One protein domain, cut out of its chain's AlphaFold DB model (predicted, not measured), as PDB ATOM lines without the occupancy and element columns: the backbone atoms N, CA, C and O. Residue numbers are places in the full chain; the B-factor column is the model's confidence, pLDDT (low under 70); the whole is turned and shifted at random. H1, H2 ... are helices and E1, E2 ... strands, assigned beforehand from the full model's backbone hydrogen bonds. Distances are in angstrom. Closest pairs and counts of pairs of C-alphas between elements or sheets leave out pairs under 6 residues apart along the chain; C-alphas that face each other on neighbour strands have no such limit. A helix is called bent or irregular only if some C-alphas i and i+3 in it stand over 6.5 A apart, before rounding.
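What this domain is: This is residues 50 to 126 and 164 to 169 of the 270 residues of an uncharacterized protein of Drosophila erecta (UniProt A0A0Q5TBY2). Picture a lopsided helical hairpin: H1 is a long, kinked arm, and the shorter H2 folds back beside its last part, while a small ribbon of two strands, E1 and E2, sits beyond the end of H2 and near H1 residues 58 to 69. H1 residues 50 to 57 stick out at one end and the turn, residues 92 to 97, at the other. The printed part has 83 residues, in the order H1, H2, E1, E2, with E1 and E2 antiparallel; the class is mostly helix. The whole is an extended rod of 60 by 19 by 18 A, with a radius of gyration of the C-alphas of 18.4 A.

How they stand to each other: Begin with H1, residues 50 to 92, which has a kink of 39 degrees near residue 67. H2, residues 96 to 113, forms a helical hairpin with it: they touch, with H1 residues 79 to 91 alone, and run opposite ways at a shallow tilt of 29 degrees. Their closest C-alphas are those of Leu 90 and Leu 98, 5.8 A apart. Next look at E1, residues 119 to 121, and E2, residues 164 to 166, antiparallel neighbours at 158 degrees. C-alphas 120 and 165 face each other at 5.8 A, but no backbone N and O across the pair are within hydrogen-bond range. The closest C-alphas of H1 and E2 are those of Lys 65 and Ile 164, 7.0 A apart. H1 and E1 are apart, as are H2 and E2. Every O i to N i+4 pair is within hydrogen-bond range in H2, and 35 of 39 in H1.

Where its parts are: Find C-alpha 50 at (178.134, 111.805, 131.793); H1 runs 57.8 A from there to C-alpha 92 and is only just irregular, with C-alphas 84 and 87 being 6.6 A apart. From C-alpha 96 at (190.971, 138.552, 179.673), H2 runs 26.2 A. E2 ends at C-alpha 166, (177.261, 125.855, 146.198).

The domain as a whole: The C-alphas of Thr 51 and Ser 94 are the two farthest apart, at 60.3 A. Residues 127 to 163 are not printed, and C-alphas 126 and 164 are 16.5 A apart across this cut. The links from H1 to H2 and from H2 to E1 are tight. The mean pLDDT of the printed part is 71.2; look for values under 70 at residue 94, residues 112 to 126 and residues 164 to 169.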
ATOM      1  N   ASP A  50     177.732 110.435 131.495       86.06
ATOM      2  CA  ASP A  50     178.134 111.805 131.793       86.06
ATOM      3  C   ASP A  50     176.918 112.737 131.815       86.06
ATOM      4  O   ASP A  50     176.742 113.504 132.768       86.06
ATOM      5  N   THR A  51     176.017 112.609 130.838       82.88
ATOM      6  CA  THR A  51     174.750 113.352 130.797       82.88
ATOM      7  C   THR A  51     173.862 113.022 132.005       82.88
ATOM      8  O   THR A  51     173.363 113.926 132.682       82.88
ATOM      9  N   VAL A  52     173.715 111.736 132.347       82.56
ATOM     10  CA  VAL A  52     172.921 111.305 133.515       82.56
ATOM     11  C   VAL A  52     173.517 111.842 134.820       82.56
ATOM     12  O   VAL A  52     172.797 112.348 135.685       82.56
ATOM     13  N   GLN A  53     174.840 111.784 134.975       84.75
ATOM     14  CA  GLN A  53     175.526 112.286 136.164       84.75
ATOM     15  C   GLN A  53     175.396 113.811 136.295       84.75
ATOM     16  O   GLN A  53     175.221 114.320 137.408       84.75
ATOM     17  N   GLN A  54     175.455 114.549 135.183       82.44
ATOM     18  CA  GLN A  54     175.213 115.992 135.164       82.44
ATOM     19  C   GLN A  54     173.782 116.333 135.593       82.44
ATOM     20  O   GLN A  54     173.598 117.221 136.430       82.44
ATOM     21  N   GLU A  55     172.781 115.604 135.099       82.69
ATOM     22  CA  GLU A  55     171.383 115.803 135.492       82.69
ATOM     23  C   GLU A  55     171.171 115.534 136.989       82.69
ATOM     24  O   GLU A  55     170.548 116.340 137.687       82.69
ATOM     25  N   ILE A  56     171.754 114.451 137.516       79.75
ATOM     26  CA  ILE A  56     171.724 114.143 138.952       79.75
ATOM     27  C   ILE A  56     172.344 115.290 139.753       79.75
ATOM     28  O   ILE A  56     171.735 115.773 140.709       79.75
ATOM     29  N   ASN A  57     173.531 115.760 139.363       80.44
ATOM     30  CA  ASN A  57     174.213 116.853 140.055       80.44
ATOM     31  C   ASN A  57     173.370 118.138 140.053       80.44
ATOM     32  O   ASN A  57     173.276 118.814 141.080       80.44
ATOM     33  N   LEU A  58     172.714 118.449 138.933       84.94
ATOM     34  CA  LEU A  58     171.824 119.600 138.804       84.94
ATOM     35  C   LEU A  58     170.589 119.467 139.706       84.94
ATOM     36  O   LEU A  58     170.233 120.412 140.411       84.94
ATOM     37  N   LYS A  59     169.966 118.285 139.752       80.69
ATOM     38  CA  LYS A  59     168.804 118.015 140.613       80.69
ATOM     39  C   LYS A  59     169.151 118.056 142.095       80.69
ATOM     40  O   LYS A  59     168.377 118.588 142.891       80.69
ATOM     41  N   VAL A  60     170.328 117.556 142.469       80.44
ATOM     42  CA  VAL A  60     170.849 117.676 143.836       80.44
ATOM     43  C   VAL A  60     171.095 119.143 144.182       80.44
ATOM     44  O   VAL A  60     170.624 119.600 145.219       80.44
ATOM     45  N   ALA A  61     171.761 119.906 143.312       73.62
ATOM     46  CA  ALA A  61     171.991 121.338 143.509       73.62
ATOM     47  C   ALA A  61     170.680 122.119 143.701       73.62
ATOM     48  O   ALA A  61     170.567 122.947 144.606       73.62
ATOM     49  N   GLU A  62     169.676 121.823 142.878       76.50
ATOM     50  CA  GLU A  62     168.344 122.414 142.948       76.50
ATOM     51  C   GLU A  62     167.640 122.085 144.273       76.50
ATOM     52  O   GLU A  62     167.176 122.992 144.967       76.50
ATOM     53  N   ALA A  63     167.625 120.810 144.676       74.94
ATOM     54  CA  ALA A  63     167.050 120.382 145.949       74.94
ATOM     55  C   ALA A  63     167.780 121.007 147.152       74.94
ATOM     56  O   ALA A  63     167.158 121.397 148.142       74.94
ATOM     57  N   MET A  64     169.104 121.155 147.056       78.12
ATOM     58  CA  MET A  64     169.915 121.766 148.104       78.12
ATOM     59  C   MET A  64     169.811 123.293 148.141       78.12
ATOM     60  O   MET A  64     170.100 123.878 149.182       78.12
ATOM     61  N   LYS A  65     169.348 123.960 147.076       79.31
ATOM     62  CA  LYS A  65     169.189 125.426 147.039       79.31
ATOM     63  C   LYS A  65     168.313 125.934 148.184       79.31
ATOM     64  O   LYS A  65     168.675 126.902 148.848       79.31
ATOM     65  N   GLY A  66     167.187 125.265 148.443       74.31
ATOM     66  CA  GLY A  66     166.293 125.614 149.551       74.31
ATOM     67  C   GLY A  66     166.961 125.428 150.914       74.31
ATOM     68  O   GLY A  66     166.886 126.312 151.765       74.31
ATOM     69  N   PHE A  67     167.684 124.317 151.088       76.50
ATOM     70  CA  PHE A  67     168.460 124.053 152.298       76.50
ATOM     71  C   PHE A  67     169.509 125.146 152.528       76.50
ATOM     72  O   PHE A  67     169.522 125.759 153.594       76.50
ATOM     73  N   TYR A  68     170.337 125.445 151.525       76.88
ATOM     74  CA  TYR A  68     171.370 126.470 151.635       76.88
ATOM     75  C   TYR A  68     170.789 127.856 151.890       76.88
ATOM     76  O   TYR A  68     171.326 128.557 152.735       76.88
ATOM     77  N   ASN A  69     169.677 128.227 151.246       77.62
ATOM     78  CA  ASN A  69     169.044 129.529 151.450       77.62
ATOM     79  C   ASN A  69     168.527 129.710 152.889       77.62
ATOM     80  O   ASN A  69     168.748 130.736 153.526       77.62
ATOM     81  N   VAL A  70     167.869 128.688 153.444       73.06
ATOM     82  CA  VAL A  70     167.390 128.742 154.834       73.06
ATOM     83  C   VAL A  70     168.568 128.823 155.812       73.06
ATOM     84  O   VAL A  70     168.544 129.622 156.751       73.06
ATOM     85  N   HIS A  71     169.619 128.034 155.584       72.06
ATOM     86  CA  HIS A  71     170.780 128.004 156.474       72.06
ATOM     87  C   HIS A  71     171.664 129.247 156.329       72.06
ATOM     88  O   HIS A  71     172.219 129.697 157.327       72.06
ATOM     89  N   SER A  72     171.756 129.854 155.143       77.62
ATOM     90  CA  SER A  72     172.488 131.107 154.947       77.62
ATOM     91  C   SER A  72     171.832 132.256 155.702       77.62
ATOM     92  O   SER A  72     172.536 133.023 156.349       77.62
ATOM     93  N   ILE A  73     170.495 132.332 155.714       75.94
ATOM     94  CA  ILE A  73     169.764 133.329 156.512       75.94
ATOM     95  C   ILE A  73     170.024 133.116 158.009       75.94
ATOM     96  O   ILE A  73     170.259 134.074 158.744       75.94
ATOM     97  N   ALA A  74     169.996 131.866 158.483       71.69
ATOM     98  CA  ALA A  74     170.277 131.558 159.886       71.69
ATOM     99  C   ALA A  74     171.719 131.925 160.283       71.69
ATOM    100  O   ALA A  74     171.931 132.502 161.349       71.69
ATOM    101  N   LEU A  75     172.694 131.632 159.417       78.00
ATOM    102  CA  LEU A  75     174.096 132.002 159.620       78.00
ATOM    103  C   LEU A  75     174.285 133.520 159.633       78.00
ATOM    104  O   LEU A  75     174.941 134.021 160.540       78.00
ATOM    105  N   GLN A  76     173.652 134.253 158.714       77.12
ATOM    106  CA  GLN A  76     173.681 135.719 158.695       77.12
ATOM    107  C   GLN A  76     173.085 136.320 159.973       77.12
ATOM    108  O   GLN A  76     173.683 137.207 160.574       77.12
ATOM    109  N   LYS A  77     171.949 135.801 160.455       79.94
ATOM    110  CA  LYS A  77     171.360 136.240 161.733       79.94
ATOM    111  C   LYS A  77     172.281 135.963 162.921       79.94
ATOM    112  O   LYS A  77     172.360 136.768 163.846       79.94
ATOM    113  N   MET A  78     172.958 134.817 162.918       76.31
ATOM    114  CA  MET A  78     173.915 134.462 163.966       76.31
ATOM    115  C   MET A  78     175.131 135.391 163.938       76.31
ATOM    116  O   MET A  78     175.550 135.884 164.982       76.31
ATOM    117  N   GLU A  79     175.660 135.669 162.750       78.88
ATOM    118  CA  GLU A  79     176.736 136.630 162.540       78.88
ATOM    119  C   GLU A  79     176.343 138.034 163.016       78.88
ATOM    120  O   GLU A  79     177.106 138.679 163.737       78.88
ATOM    121  N   GLU A  80     175.136 138.484 162.682       86.75
ATOM    122  CA  GLU A  80     174.608 139.774 163.112       86.75
ATOM    123  C   GLU A  80     174.495 139.857 164.640       86.75
ATOM    124  O   GLU A  80     174.964 140.823 165.241       86.75
ATOM    125  N   LEU A  81     173.971 138.813 165.293       82.56
ATOM    126  CA  LEU A  81     173.881 138.739 166.753       82.56
ATOM    127  C   LEU A  81     175.273 138.783 167.402       82.56
ATOM    128  O   LEU A  81     175.480 139.507 168.381       82.56
ATOM    129  N   ILE A  82     176.244 138.064 166.831       76.75
ATOM    130  CA  ILE A  82     177.634 138.090 167.295       76.75
ATOM    131  C   ILE A  82     178.210 139.506 167.182       76.75
ATOM    132  O   ILE A  82     178.770 140.016 168.154       76.75
ATOM    133  N   ARG A  83     178.055 140.162 166.027       80.25
ATOM    134  CA  ARG A  83     178.614 141.498 165.771       80.25
ATOM    135  C   ARG A  83     177.944 142.591 166.603       80.25
ATOM    136  O   ARG A  83     178.650 143.452 167.122       80.25
ATOM    137  N   GLN A  84     176.618 142.570 166.721       89.38
ATOM    138  CA  GLN A  84     175.845 143.652 167.337       89.38
ATOM    139  C   GLN A  84     175.698 143.522 168.854       89.38
ATOM    140  O   GLN A  84     175.627 144.545 169.528       89.38
ATOM    141  N   LYS A  85     175.632 142.301 169.403       83.81
ATOM    142  CA  LYS A  85     175.390 142.091 170.842       83.81
ATOM    143  C   LYS A  85     176.615 141.557 171.564       83.81
ATOM    144  O   LYS A  85     177.150 142.220 172.447       83.81
ATOM    145  N   LEU A  86     177.101 140.389 171.142       76.69
ATOM    146  CA  LEU A  86     178.160 139.684 171.869       76.69
ATOM    147  C   LEU A  86     179.490 140.443 171.831       76.69
ATOM    148  O   LEU A  86     180.124 140.618 172.864       76.69
ATOM    149  N   VAL A  87     179.931 140.921 170.663       78.56
ATOM    150  CA  VAL A  87     181.224 141.619 170.555       78.56
ATOM    151  C   VAL A  87     181.265 142.909 171.394       78.56
ATOM    152  O   VAL A  87     182.275 143.115 172.069       78.56
ATOM    153  N   PRO A  88     180.237 143.778 171.393       83.56
ATOM    154  CA  PRO A  88     180.198 144.944 172.275       83.56
ATOM    155  C   PRO A  88     180.191 144.595 173.768       83.56
ATOM    156  O   PRO A  88     180.986 145.171 174.506       83.56
ATOM    157  N   GLU A  89     179.381 143.621 174.201       81.00
ATOM    158  CA  GLU A  89     179.327 143.183 175.610       81.00
ATOM    159  C   GLU A  89     180.648 142.567 176.096       81.00
ATOM    160  O   GLU A  89     181.039 142.717 177.255       81.00
ATOM    161  N   LEU A  90     181.377 141.892 175.205       78.44
ATOM    162  CA  LEU A  90     182.702 141.346 175.505       78.44
ATOM    163  C   LEU A  90     183.781 142.435 175.562       78.44
ATOM    164  O   LEU A  90     184.776 142.259 176.254       78.44
ATOM    165  N   LYS A  91     183.612 143.552 174.842       77.56
ATOM    166  CA  LYS A  91     184.554 144.686 174.874       77.56
ATOM    167  C   LYS A  91     184.378 145.564 176.109       77.56
ATOM    168  O   LYS A  91     185.356 146.153 176.558       77.56
ATOM    169  N   SER A  92     183.157 145.687 176.631       80.62
ATOM    170  CA  SER A  92     182.890 146.468 177.844       80.62
ATOM    171  C   SER A  92     183.355 145.760 179.119       80.62
ATOM    172  O   SER A  92     183.645 146.429 180.108       80.62
ATOM    173  N   ASN A  93     183.480 144.430 179.098       74.00
ATOM    174  CA  ASN A  93     183.984 143.645 180.221       74.00
ATOM    175  C   ASN A  93     185.502 143.428 180.116       74.00
ATOM    176  O   ASN A  93     185.993 142.792 179.189       74.00
ATOM    177  N   SER A  94     186.262 143.895 181.108       65.19
ATOM    178  CA  SER A  94     187.734 143.824 181.158       65.19
ATOM    179  C   SER A  94     188.311 142.428 181.462       65.19
ATOM    180  O   SER A  94     189.482 142.307 181.824       65.19
ATOM    181  N   ASN A  95     187.524 141.358 181.324       81.31
ATOM    182  CA  ASN A  95     187.981 140.005 181.627       81.31
ATOM    183  C   ASN A  95     188.781 139.418 180.448       81.31
ATOM    184  O   ASN A  95     188.271 139.295 179.334       81.31
ATOM    185  N   SER A  96     190.037 139.043 180.698       78.81
ATOM    186  CA  SER A  96     190.971 138.552 179.673       78.81
ATOM    187  C   SER A  96     190.440 137.343 178.886       78.81
ATOM    188  O   SER A  96     190.563 137.311 177.662       78.81
ATOM    189  N   GLU A  97     189.736 136.416 179.537       76.81
ATOM    190  CA  GLU A  97     189.147 135.237 178.881       76.81
ATOM    191  C   GLU A  97     188.051 135.618 177.869       76.81
ATOM    192  O   GLU A  97     187.964 135.057 176.775       76.81
ATOM    193  N   LEU A  98     187.249 136.640 178.184       74.81
ATOM    194  CA  LEU A  98     186.195 137.139 177.296       74.81
ATOM    195  C   LEU A  98     186.777 137.789 176.035       74.81
ATOM    196  O   LEU A  98     186.211 137.659 174.946       74.81
ATOM    197  N   THR A  99     187.942 138.430 176.147       76.06
ATOM    198  CA  THR A  99     188.636 138.992 174.981       76.06
ATOM    199  C   THR A  99     189.178 137.909 174.044       76.06
ATOM    200  O   THR A  99     189.143 138.081 172.821       76.06
ATOM    201  N   GLU A 100     189.610 136.764 174.578       76.69
ATOM    202  CA  GLU A 100     190.049 135.621 173.774       76.69
ATOM    203  C   GLU A 100     188.871 134.974 173.032       76.69
ATOM    204  O   GLU A 100     188.956 134.746 171.821       76.69
ATOM    205  N   ILE A 101     187.727 134.802 173.707       73.94
ATOM    206  CA  ILE A 101     186.478 134.327 173.091       73.94
ATOM    207  C   ILE A 101     186.020 135.283 171.979       73.94
ATOM    208  O   ILE A 101     185.705 134.840 170.870       73.94
ATOM    209  N   ALA A 102     186.043 136.596 172.222       74.31
ATOM    210  CA  ALA A 102     185.697 137.596 171.211       74.31
ATOM    211  C   ALA A 102     186.617 137.520 169.979       74.31
ATOM    212  O   ALA A 102     186.159 137.665 168.842       74.31
ATOM    213  N   ASN A 103     187.913 137.274 170.187       79.12
ATOM    214  CA  ASN A 103     188.879 137.110 169.103       79.12
ATOM    215  C   ASN A 103     188.669 135.801 168.325       79.12
ATOM    216  O   ASN A 103     188.835 135.796 167.103       79.12
ATOM    217  N   LEU A 104     188.275 134.710 168.987       76.94
ATOM    218  CA  LEU A 104     187.919 133.454 168.320       76.94
ATOM    219  C   LEU A 104     186.670 133.607 167.448       76.94
ATOM    220  O   LEU A 104     186.690 133.178 166.295       76.94
ATOM    221  N   LEU A 105     185.623 134.264 167.957       76.88
ATOM    222  CA  LEU A 105     184.410 134.547 167.187       76.88
ATOM    223  C   LEU A 105     184.708 135.423 165.967       76.88
ATOM    224  O   LEU A 105     184.238 135.121 164.874       76.88
ATOM    225  N   ARG A 106     185.551 136.453 166.117       78.56
ATOM    226  CA  ARG A 106     185.965 137.308 164.995       78.56
ATOM    227  C   ARG A 106     186.717 136.512 163.923       78.56
ATOM    228  O   ARG A 106     186.340 136.550 162.762       78.56
ATOM    229  N   ARG A 107     187.694 135.687 164.325       79.69
ATOM    230  CA  ARG A 107     188.424 134.791 163.406       79.69
ATOM    231  C   ARG A 107     187.517 133.769 162.722       79.69
ATOM    232  O   ARG A 107     187.828 133.338 161.615       79.69
ATOM    233  N   LEU A 108     186.461 133.311 163.392       76.69
ATOM    234  CA  LEU A 108     185.496 132.385 162.808       76.69
ATOM    235  C   LEU A 108     184.688 133.076 161.709       76.69
ATOM    236  O   LEU A 108     184.593 132.531 160.614       76.69
ATOM    237  N   VAL A 109     184.164 134.270 161.989       77.38
ATOM    238  CA  VAL A 109     183.426 135.080 161.014       77.38
ATOM    239  C   VAL A 109     184.304 135.396 159.803       77.38
ATOM    240  O   VAL A 109     183.913 135.069 158.687       77.38
ATOM    241  N   ASP A 110     185.536 135.866 160.022       76.00
ATOM    242  CA  ASP A 110     186.487 136.136 158.935       76.00
ATOM    243  C   ASP A 110     186.731 134.886 158.074       76.00
ATOM    244  O   ASP A 110     186.831 134.956 156.852       76.00
ATOM    245  N   ARG A 111     186.829 133.698 158.685       74.31
ATOM    246  CA  ARG A 111     187.004 132.449 157.926       74.31
ATOM    247  C   ARG A 111     185.780 132.087 157.104       74.31
ATOM    248  O   ARG A 111     185.963 131.525 156.033       74.31
ATOM    249  N   VAL A 112     184.580 132.339 157.622       68.12
ATOM    250  CA  VAL A 112     183.318 132.042 156.934       68.12
ATOM    251  C   VAL A 112     183.116 132.996 155.755       68.12
ATOM    252  O   VAL A 112     182.763 132.530 154.676       68.12
ATOM    253  N   GLU A 113     183.419 134.287 155.917       67.44
ATOM    254  CA  GLU A 113     183.357 135.278 154.829       67.44
ATOM    255  C   GLU A 113     184.349 134.973 153.695       67.44
ATOM    256  O   GLU A 113     184.045 135.196 152.527       67.44
ATOM    257  N   ASN A 114     185.514 134.402 154.019       67.62
ATOM    258  CA  ASN A 114     186.542 134.033 153.040       67.62
ATOM    259  C   ASN A 114     186.346 132.640 152.401       67.62
ATOM    260  O   ASN A 114     187.244 132.152 151.709       67.62
ATOM    261  N   VAL A 115     185.216 131.957 152.626       63.09
ATOM    262  CA  VAL A 115     184.931 130.694 151.924       63.09
ATOM    263  C   VAL A 115     184.508 131.013 150.493       63.09
ATOM    264  O   VAL A 115     183.351 131.331 150.225       63.09
ATOM    265  N   GLU A 116     185.453 130.904 149.559       48.91
ATOM    266  CA  GLU A 116     185.157 131.079 148.141       48.91
ATOM    267  C   GLU A 116     184.138 130.036 147.649       48.91
ATOM    268  O   GLU A 116     184.250 128.838 147.947       48.91
ATOM    269  N   PRO A 117     183.141 130.455 146.855       48.47
ATOM    270  CA  PRO A 117     182.226 129.531 146.218       48.47
ATOM    271  C   PRO A 117     182.952 128.754 145.113       48.47
ATOM    272  O   PRO A 117     183.174 129.253 144.014       48.47
ATOM    273  N   VAL A 118     183.302 127.507 145.421       48.84
ATOM    274  CA  VAL A 118     184.090 126.600 144.565       48.84
ATOM    275  C   VAL A 118     183.396 126.256 143.239       48.84
ATOM    276  O   VAL A 118     184.054 125.815 142.301       48.84
ATOM    277  N   PHE A 119     182.078 126.443 143.125       46.50
ATOM    278  CA  PHE A 119     181.338 126.115 141.908       46.50
ATOM    279  C   PHE A 119     180.271 127.169 141.610       46.50
ATOM    280  O   PHE A 119     179.303 127.327 142.357       46.50
ATOM    281  N   LYS A 120     180.439 127.876 140.489       50.00
ATOM    282  CA  LYS A 120     179.386 128.680 139.866       50.00
ATOM    283  C   LYS A 120     178.795 127.849 138.735       50.00
ATOM    284  O   LYS A 120     179.411 127.724 137.680       50.00
ATOM    285  N   LEU A 121     177.626 127.255 138.962       46.78
ATOM    286  CA  LEU A 121     176.838 126.661 137.883       46.78
ATOM    287  C   LEU A 121     176.321 127.815 137.016       46.78
ATOM    288  O   LEU A 121     175.387 128.516 137.408       46.78
ATOM    289  N   GLN A 122     176.972 128.052 135.876       47.75
ATOM    290  CA  GLN A 122     176.402 128.886 134.824       47.75
ATOM    291  C   GLN A 122     175.276 128.070 134.194       47.75
ATOM    292  O   GLN A 122     175.529 127.104 133.481       47.75
ATOM    293  N   LEU A 123     174.031 128.388 134.543       50.56
ATOM    294  CA  LEU A 123     172.905 127.873 133.784       50.56
ATOM    295  C   LEU A 123     172.799 128.710 132.513       50.56
ATOM    296  O   LEU A 123     172.431 129.880 132.593       50.56
ATOM    297  N   ASP A 124     173.100 128.109 131.366       44.88
ATOM    298  CA  ASP A 124     172.773 128.714 130.079       44.88
ATOM    299  C   ASP A 124     171.254 128.925 130.006       44.88
ATOM    300  O   ASP A 124     170.457 127.981 130.056       44.88
ATOM    301  N   GLU A 125     170.840 130.187 129.900       52.94
ATOM    302  CA  GLU A 125     169.432 130.603 129.844       52.94
ATOM    303  C   GLU A 125     168.700 130.047 128.602       52.94
ATOM    304  O   GLU A 125     167.470 130.033 128.558       52.94
ATOM    305  N   GLY A 126     169.433 129.501 127.624       48.09
ATOM    306  CA  GLY A 126     168.897 129.009 126.351       48.09
ATOM    307  C   GLY A 126     168.081 127.709 126.409       48.09
ATOM    308  O   GLY A 126     167.271 127.478 125.515       48.09
ATOM    309  N   ILE A 164     173.142 129.493 141.072       40.72
ATOM    310  CA  ILE A 164     173.135 128.704 142.305       40.72
ATOM    311  C   ILE A 164     174.580 128.621 142.792       40.72
ATOM    312  O   ILE A 164     175.449 128.089 142.102       40.72
ATOM    313  N   VAL A 165     174.830 129.172 143.977       40.25
ATOM    314  CA  VAL A 165     176.146 129.172 144.615       40.25
ATOM    315  C   VAL A 165     176.206 128.003 145.594       40.25
ATOM    316  O   VAL A 165     175.505 128.006 146.605       40.25
ATOM    317  N   ILE A 166     177.017 126.986 145.292       43.53
ATOM    318  CA  ILE A 166     177.261 125.855 146.198       43.53
ATOM    319  C   ILE A 166     178.610 126.074 146.879       43.53
ATOM    320  O   ILE A 166     179.660 126.076 146.232       43.53
ATOM    321  N   TYR A 167     178.588 126.235 148.199       40.81
ATOM    322  CA  TYR A 167     179.794 126.385 149.007       40.81
ATOM    323  C   TYR A 167     180.373 125.003 149.332       40.81
ATOM    324  O   TYR A 167     179.747 124.201 150.028       40.81
ATOM    325  N   ARG A 168     181.585 124.711 148.844       40.00
ATOM    326  CA  ARG A 168     182.400 123.581 149.315       40.00
ATOM    327  C   ARG A 168     183.503 124.115 150.216       40.00
ATOM    328  O   ARG A 168     184.242 125.013 149.836       40.00
ATOM    329  N   ASN A 169     183.659 123.514 151.389       42.81
ATOM    330  CA  ASN A 169     184.836 123.751 152.210       42.81
ATOM    331  C   ASN A 169     186.037 123.061 151.544       42.81
ATOM    332  O   ASN A 169     186.101 121.833 151.526       42.81
TER     333      ASN A 169